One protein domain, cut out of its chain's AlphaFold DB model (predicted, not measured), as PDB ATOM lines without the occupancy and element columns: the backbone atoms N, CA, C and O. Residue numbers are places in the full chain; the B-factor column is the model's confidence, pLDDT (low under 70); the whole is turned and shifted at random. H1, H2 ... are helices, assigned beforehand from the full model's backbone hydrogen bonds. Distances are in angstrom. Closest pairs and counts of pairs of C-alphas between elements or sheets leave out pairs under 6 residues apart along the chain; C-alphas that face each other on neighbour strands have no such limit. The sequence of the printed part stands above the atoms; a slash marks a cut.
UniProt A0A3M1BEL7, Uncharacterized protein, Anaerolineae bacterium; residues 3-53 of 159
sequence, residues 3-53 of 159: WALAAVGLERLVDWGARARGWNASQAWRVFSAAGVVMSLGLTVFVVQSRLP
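Overview. This is residues 3 to 53 of the 159 residues of an uncharacterized protein of Anaerolineae bacterium (UniProt A0A3M1BEL7). Two helices make an uneven V, with H1 as the shorter arm and H2 as the longer one, joined at the point by a tight link. Residues 34 to 53, of which 34 to 51 belong to H2, stick out as a free arm and make the length. The 51 printed residues hold two named helices, H1 then H2, and no named strand; the class is all helix. The whole is only just loose, close to extended, with a radius of gyration of the C-alphas of 14.5 A and spans of 48 by 20 by 14 A.

Arrangement. H1, residues 4 to 21, touches H2, residues 25 to 51, with its residues 11 to 18 alone, and H2 touches it with residues 25 to 29 alone. Their closest C-alphas, those of Ala 18 and Ala 25, are 5.9 A apart. The helices run opposite ways at a steep tilt of 47 degrees. In both, every O i to N i+4 pair is within hydrogen-bond range.

Along the chain. H1 begins at C-alpha 4 (27.948, -22.201, -14.850) and is 25.6 A long from first to last C-alpha. H2 is 38.2 A long and ends at C-alpha 51 (1.251, -12.140, -17.599).

Size, cuts and confidence. The C-alphas of Arg 19 and Pro 53, the two farthest apart, are 47.7 A from each other. The printed part has no cut, and no printed residue is under 70 in pLDDT.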
ATOM      1  N   TRP A   3      25.111 -20.262 -12.290       71.62
ATOM      2  CA  TRP A   3      24.673 -20.535 -13.668       71.62
ATOM      3  C   TRP A   3      25.651 -21.388 -14.494       71.62
ATOM      4  O   TRP A   3      25.222 -22.114 -15.385       71.62
ATOM      5  N   ALA A   4      26.949 -21.372 -14.168       77.12
ATOM      6  CA  ALA A   4      27.948 -22.201 -14.850       77.12
ATOM      7  C   ALA A   4      27.785 -23.704 -14.549       77.12
ATOM      8  O   ALA A   4      28.153 -24.545 -15.367       77.12
ATOM      9  N   LEU A   5      27.182 -24.055 -13.405       83.75
ATOM     10  CA  LEU A   5      26.958 -25.452 -13.019       83.75
ATOM     11  C   LEU A   5      25.957 -26.159 -13.934       83.75
ATOM     12  O   LEU A   5      26.057 -27.370 -14.100       83.75
ATOM     13  N   ALA A   6      25.032 -25.427 -14.560       82.50
ATOM     14  CA  ALA A   6      24.098 -26.008 -15.520       82.50
ATOM     15  C   ALA A   6      24.829 -26.543 -16.764       82.50
ATOM     16  O   ALA A   6      24.560 -27.659 -17.202       82.50
ATOM     17  N   ALA A   7      25.800 -25.784 -17.287       81.81
ATOM     18  CA  ALA A   7      26.606 -26.198 -18.436       81.81
ATOM     19  C   ALA A   7      27.503 -27.400 -18.096       81.81
ATOM     20  O   ALA A   7      27.504 -28.391 -18.822       81.81
ATOM     21  N   VAL A   8      28.188 -27.353 -16.946       86.69
ATOM     22  CA  VAL A   8      29.043 -28.456 -16.470       86.69
ATOM     23  C   VAL A   8      28.219 -29.712 -16.166       86.69
ATOM     24  O   VAL A   8      28.634 -30.827 -16.474       86.69
ATOM     25  N   GLY A   9      27.030 -29.555 -15.580       87.12
ATOM     26  CA  GLY A   9      26.115 -30.662 -15.308       87.12
ATOM     27  C   GLY A   9      25.637 -31.349 -16.586       87.12
ATOM     28  O   GLY A   9      25.613 -32.579 -16.643       87.12
ATOM     29  N   LEU A  10      25.319 -30.573 -17.627       86.81
ATOM     30  CA  LEU A  10      24.911 -31.114 -18.920       86.81
ATOM     31  C   LEU A  10      26.046 -31.886 -19.604       86.81
ATOM     32  O   LEU A  10      25.813 -32.976 -20.121       86.81
ATOM     33  N   GLU A  11      27.271 -31.362 -19.559       87.75
ATOM     34  CA  GLU A  11      28.458 -32.028 -20.107       87.75
ATOM     35  C   GLU A  11      28.696 -33.383 -19.423       87.75
ATOM     36  O   GLU A  11      28.782 -34.420 -20.083       87.75
ATOM     37  N   ARG A  12      28.651 -33.416 -18.083       89.12
ATOM     38  CA  ARG A  12      28.786 -34.661 -17.307       89.12
ATOM     39  C   ARG A  12      27.677 -35.673 -17.596       89.12
ATOM     40  O   ARG A  12      27.946 -36.876 -17.599       89.12
ATOM     41  N   LEU A  13      26.450 -35.209 -17.833       90.38
ATOM     42  CA  LEU A  13      25.320 -36.064 -18.200       90.38
ATOM     43  C   LEU A  13      25.524 -36.695 -19.584       90.38
ATOM     44  O   LEU A  13      25.298 -37.895 -19.753       90.38
ATOM     45  N   VAL A  14      25.980 -35.905 -20.561       89.94
ATOM     46  CA  VAL A  14      26.279 -36.381 -21.919       89.94
ATOM     47  C   VAL A  14      27.416 -37.403 -21.896       89.94
ATOM     48  O   VAL A  14      27.272 -38.471 -22.490       89.94
ATOM     49  N   ASP A  15      28.491 -37.141 -21.151       90.31
ATOM     50  CA  ASP A  15      29.623 -38.066 -21.000       90.31
ATOM     51  C   ASP A  15      29.229 -39.382 -20.326       90.31
ATOM     52  O   ASP A  15      29.695 -40.468 -20.686       90.31
ATOM     53  N   TRP A  16      28.380 -39.308 -19.302       92.75
ATOM     54  CA  TRP A  16      27.823 -40.502 -18.679       92.75
ATOM     55  C   TRP A  16      26.948 -41.285 -19.667       92.75
ATOM     56  O   TRP A  16      27.116 -42.496 -19.788       92.75
ATOM     57  N   GLY A  17      26.082 -40.608 -20.426       89.62
ATOM     58  CA  GLY A  17      25.227 -41.234 -21.437       89.62
ATOM     59  C   GLY A  17      26.011 -41.870 -22.589       89.62
ATOM     60  O   GLY A  17      25.668 -42.964 -23.040       89.62
ATOM     61  N   ALA A  18      27.113 -41.247 -23.013       91.25
ATOM     62  CA  ALA A  18      28.034 -41.811 -23.995       91.25
ATOM     63  C   ALA A  18      28.659 -43.122 -23.493       91.25
ATOM     64  O   ALA A  18      28.651 -44.121 -24.210       91.25
ATOM     65  N   ARG A  19      29.122 -43.153 -22.235       90.12
ATOM     66  CA  ARG A  19      29.750 -44.341 -21.627       90.12
ATOM     67  C   ARG A  19      28.764 -45.459 -21.291       90.12
ATOM     68  O   ARG A  19      29.074 -46.622 -21.511       90.12
ATOM     69  N   ALA A  20      27.598 -45.124 -20.744       92.38
ATOM     70  CA  ALA A  20      26.643 -46.108 -20.232       92.38
ATOM     71  C   ALA A  20      25.653 -46.610 -21.293       92.38
ATOM     72  O   ALA A  20      25.120 -47.710 -21.159       92.38
ATOM     73  N   ARG A  21      25.359 -45.803 -22.321       88.94
ATOM     74  CA  ARG A  21      24.307 -46.093 -23.315       88.94
ATOM     75  C   ARG A  21      24.777 -45.965 -24.766       88.94
ATOM     76  O   ARG A  21      23.954 -46.099 -25.667       88.94
ATOM     77  N   GLY A  22      26.064 -45.697 -25.000       90.75
ATOM     78  CA  GLY A  22      26.646 -45.607 -26.343       90.75
ATOM     79  C   GLY A  22      26.215 -44.372 -27.142       90.75
ATOM     80  O   GLY A  22      26.214 -44.409 -28.370       90.75
ATOM     81  N   TRP A  23      25.800 -43.286 -26.481       91.75
ATOM     82  CA  TRP A  23      25.405 -42.056 -27.175       91.75
ATOM     83  C   TRP A  23      26.570 -41.412 -27.932       91.75
ATOM     84  O   TRP A  23      27.693 -41.338 -27.437       91.75
ATOM     85  N   ASN A  24      26.277 -40.838 -29.101       91.50
ATOM     86  CA  ASN A  24      27.208 -39.933 -29.766       91.50
ATOM     87  C   ASN A  24      27.221 -38.587 -29.025       91.50
ATOM     88  O   ASN A  24      26.266 -37.811 -29.125       91.50
ATOM     89  N   ALA A  25      28.306 -38.302 -28.302       87.12
ATOM     90  CA  ALA A  25      28.432 -37.109 -27.465       87.12
ATOM     91  C   ALA A  25      28.189 -35.798 -28.237       87.12
ATOM     92  O   ALA A  25      27.467 -34.922 -27.762       87.12
ATOM     93  N   SER A  26      28.700 -35.684 -29.471       87.12
ATOM     94  CA  SER A  26      28.523 -34.472 -30.287       87.12
ATOM     95  C   SER A  26      27.066 -34.240 -30.697       87.12
ATOM     96  O   SER A  26      26.631 -33.096 -30.853       87.12
ATOM     97  N   GLN A  27      26.314 -35.322 -30.914       91.19
ATOM     98  CA  GLN A  27      24.906 -35.261 -31.281       91.19
ATOM     99  C   GLN A  27      24.056 -34.962 -30.047       91.19
ATOM    100  O   GLN A  27      23.219 -34.065 -30.095       91.19
ATOM    101  N   ALA A  28      24.310 -35.660 -28.938       89.38
ATOM    102  CA  ALA A  28      23.618 -35.445 -27.672       89.38
ATOM    103  C   ALA A  28      23.777 -33.996 -27.187       89.38
ATOM    104  O   ALA A  28      22.783 -33.357 -26.853       89.38
ATOM    105  N   TRP A  29      24.993 -33.439 -27.253       86.94
ATOM    106  CA  TRP A  29      25.245 -32.039 -26.907       86.94
ATOM    107  C   TRP A  29      24.402 -31.065 -27.739       86.94
ATOM    108  O   TRP A  29      23.756 -30.174 -27.185       86.94
ATOM    109  N   ARG A  30      24.355 -31.260 -29.065       90.75
ATOM    110  CA  ARG A  30      23.553 -30.432 -29.979       90.75
ATOM    111  C   ARG A  30      22.060 -30.527 -29.676       90.75
ATOM    112  O   ARG A  30      21.398 -29.498 -29.596       90.75
ATOM    113  N   VAL A  31      21.546 -31.741 -29.480       92.88
ATOM    114  CA  VAL A  31      20.121 -31.976 -29.208       92.88
ATOM    115  C   VAL A  31      19.711 -31.375 -27.867       92.88
ATOM    116  O   VAL A  31      18.743 -30.622 -27.827       92.88
ATOM    117  N   PHE A  32      20.441 -31.644 -26.782       90.44
ATOM    118  CA  PHE A  32      20.076 -31.123 -25.462       90.44
ATOM    119  C   PHE A  32      20.240 -29.607 -25.359       90.44
ATOM    120  O   PHE A  32      19.389 -28.950 -24.764       90.44
ATOM    121  N   SER A  33      21.277 -29.036 -25.978       88.81
ATOM    122  CA  SER A  33      21.445 -27.578 -26.021       88.81
ATOM    123  C   SER A  33      20.314 -26.916 -26.810       88.81
ATOM    124  O   SER A  33      19.703 -25.964 -26.326       88.81
ATOM    125  N   ALA A  34      19.973 -27.452 -27.989       94.31
ATOM    126  CA  ALA A  34      18.854 -26.951 -28.786       94.31
ATOM    127  C   ALA A  34      17.519 -27.090 -28.040       94.31
ATOM    128  O   ALA A  34      16.743 -26.138 -27.990       94.31
ATOM    129  N   ALA A  35      17.274 -28.235 -27.398       93.12
ATOM    130  CA  ALA A  35      16.087 -28.461 -26.582       93.12
ATOM    131  C   ALA A  35      16.008 -27.481 -25.401       93.12
ATOM    132  O   ALA A  35      14.940 -26.940 -25.137       93.12
ATOM    133  N   GLY A  36      17.128 -27.197 -24.730       91.44
ATOM    134  CA  GLY A  36      17.193 -26.213 -23.647       91.44
ATOM    135  C   GLY A  36      16.847 -24.797 -24.111       91.44
ATOM    136  O   GLY A  36      16.078 -24.101 -23.444       91.44
ATOM    137  N   VAL A  37      17.348 -24.383 -25.280       94.19
ATOM    138  CA  VAL A  37      17.001 -23.087 -25.890       94.19
ATOM    139  C   VAL A  37      15.518 -23.037 -26.253       94.19
ATOM    140  O   VAL A  37      14.832 -22.093 -25.868       94.19
ATOM    141  N   VAL A  38      14.998 -24.062 -26.932       96.94
ATOM    142  CA  VAL A  38      13.576 -24.143 -27.305       96.94
ATOM    143  C   VAL A  38      12.680 -24.135 -26.069       96.94
ATOM    144  O   VAL A  38      11.688 -23.413 -26.040       96.94
ATOM    145  N   MET A  39      13.045 -24.871 -25.021       95.75
ATOM    146  CA  MET A  39      12.318 -24.887 -23.753       95.75
ATOM    147  C   MET A  39      12.341 -23.515 -23.072       95.75
ATOM    148  O   MET A  39      11.310 -23.066 -22.580       95.75
ATOM    149  N   SER A  40      13.480 -22.820 -23.090       95.38
ATOM    150  CA  SER A  40      13.603 -21.467 -22.529       95.38
ATOM    151  C   SER A  40      12.750 -20.458 -23.297       95.38
ATOM    152  O   SER A  40      12.063 -19.637 -22.687       95.38
ATOM    153  N   LEU A  41      12.728 -20.544 -24.631       97.50
ATOM    154  CA  LEU A  41      11.857 -19.725 -25.477       97.50
ATOM    155  C   LEU A  41      10.380 -20.044 -25.223       97.50
ATOM    156  O   LEU A  41       9.584 -19.129 -25.036       97.50
ATOM    157  N   GLY A  42      10.021 -21.327 -25.147       97.56
ATOM    158  CA  GLY A  42       8.664 -21.776 -24.846       97.56
ATOM    159  C   GLY A  42       8.179 -21.286 -23.483       97.56
ATOM    160  O   GLY A  42       7.083 -20.736 -23.385       97.56
ATOM    161  N   LEU A  43       9.016 -21.395 -22.445       96.50
ATOM    162  CA  LEU A  43       8.722 -20.870 -21.113       96.50
ATOM    163  C   LEU A  43       8.573 -19.345 -21.136       96.50
ATOM    164  O   LEU A  43       7.656 -18.812 -20.520       96.50
ATOM    165  N   THR A  44       9.437 -18.647 -21.877       95.31
ATOM    166  CA  THR A  44       9.356 -17.189 -22.034       95.31
ATOM    167  C   THR A  44       8.028 -16.783 -22.662       95.31
ATOM    168  O   THR A  44       7.315 -15.954 -22.103       95.31
ATOM    169  N   VAL A  45       7.654 -17.406 -23.784       95.94
ATOM    170  CA  VAL A  45       6.375 -17.149 -24.458       95.94
ATOM    171  C   VAL A  45       5.207 -17.462 -23.527       95.94
ATOM    172  O   VAL A  45       4.292 -16.655 -23.418       95.94
ATOM    173  N   PHE A  46       5.251 -18.583 -22.807       94.75
ATOM    174  CA  PHE A  46       4.218 -18.963 -21.847       94.75
ATOM    175  C   PHE A  46       4.060 -17.943 -20.706       94.75
ATOM    176  O   PHE A  46       2.944 -17.530 -20.388       94.75
ATOM    177  N   VAL A  47       5.164 -17.489 -20.104       92.06
ATOM    178  CA  VAL A  47       5.141 -16.471 -19.042       92.06
ATOM    179  C   VAL A  47       4.620 -15.141 -19.581       92.06
ATOM    180  O   VAL A  47       3.774 -14.513 -18.952       92.06
ATOM    181  N   VAL A  48       5.070 -14.726 -20.763       90.25
ATOM    182  CA  VAL A  48       4.608 -13.486 -21.397       90.25
ATOM    183  C   VAL A  48       3.108 -13.566 -21.688       90.25
ATOM    184  O   VAL A  48       2.363 -12.696 -21.257       90.25
ATOM    185  N   GLN A  49       2.630 -14.638 -22.317       89.50
ATOM    186  CA  GLN A  49       1.207 -14.824 -22.622       89.50
ATOM    187  C   GLN A  49       0.331 -14.931 -21.366       89.50
ATOM    188  O   GLN A  49      -0.810 -14.485 -21.384       89.50
ATOM    189  N   SER A  50       0.848 -15.479 -20.264       86.00
ATOM    190  CA  SER A  50       0.097 -15.569 -19.004       86.00
ATOM    191  C   SER A  50       0.096 -14.269 -18.191       86.00
ATOM    192  O   SER A  50      -0.821 -14.056 -17.403       86.00
ATOM    193  N   ARG A  51       1.097 -13.394 -18.366       81.06
ATOM    194  CA  ARG A  51       1.251 -12.140 -17.599       81.06
ATOM    195  C   ARG A  51       0.845 -10.878 -18.359       81.06
ATOM    196  O   ARG A  51       0.572  -9.863 -17.724       81.06
ATOM    197  N   LEU A  52       0.825 -10.912 -19.691       82.44
ATOM    198  CA  LEU A  52       0.366  -9.795 -20.521       82.44
ATOM    199  C   LEU A  52      -1.112  -9.443 -20.270       82.44
ATOM    200  O   LEU A  52      -1.406  -8.252 -20.126       82.44
ATOM    201  N   PRO A  53      -2.049 -10.411 -20.174       79.06
ATOM    202  CA  PRO A  53      -3.414 -10.119 -19.755       79.06
ATOM    203  C   PRO A  53      -3.403  -9.563 -18.328       79.06
ATOM    204  O   PRO A  53      -3.003 -10.240 -17.387       79.06
TER     205      PRO A  53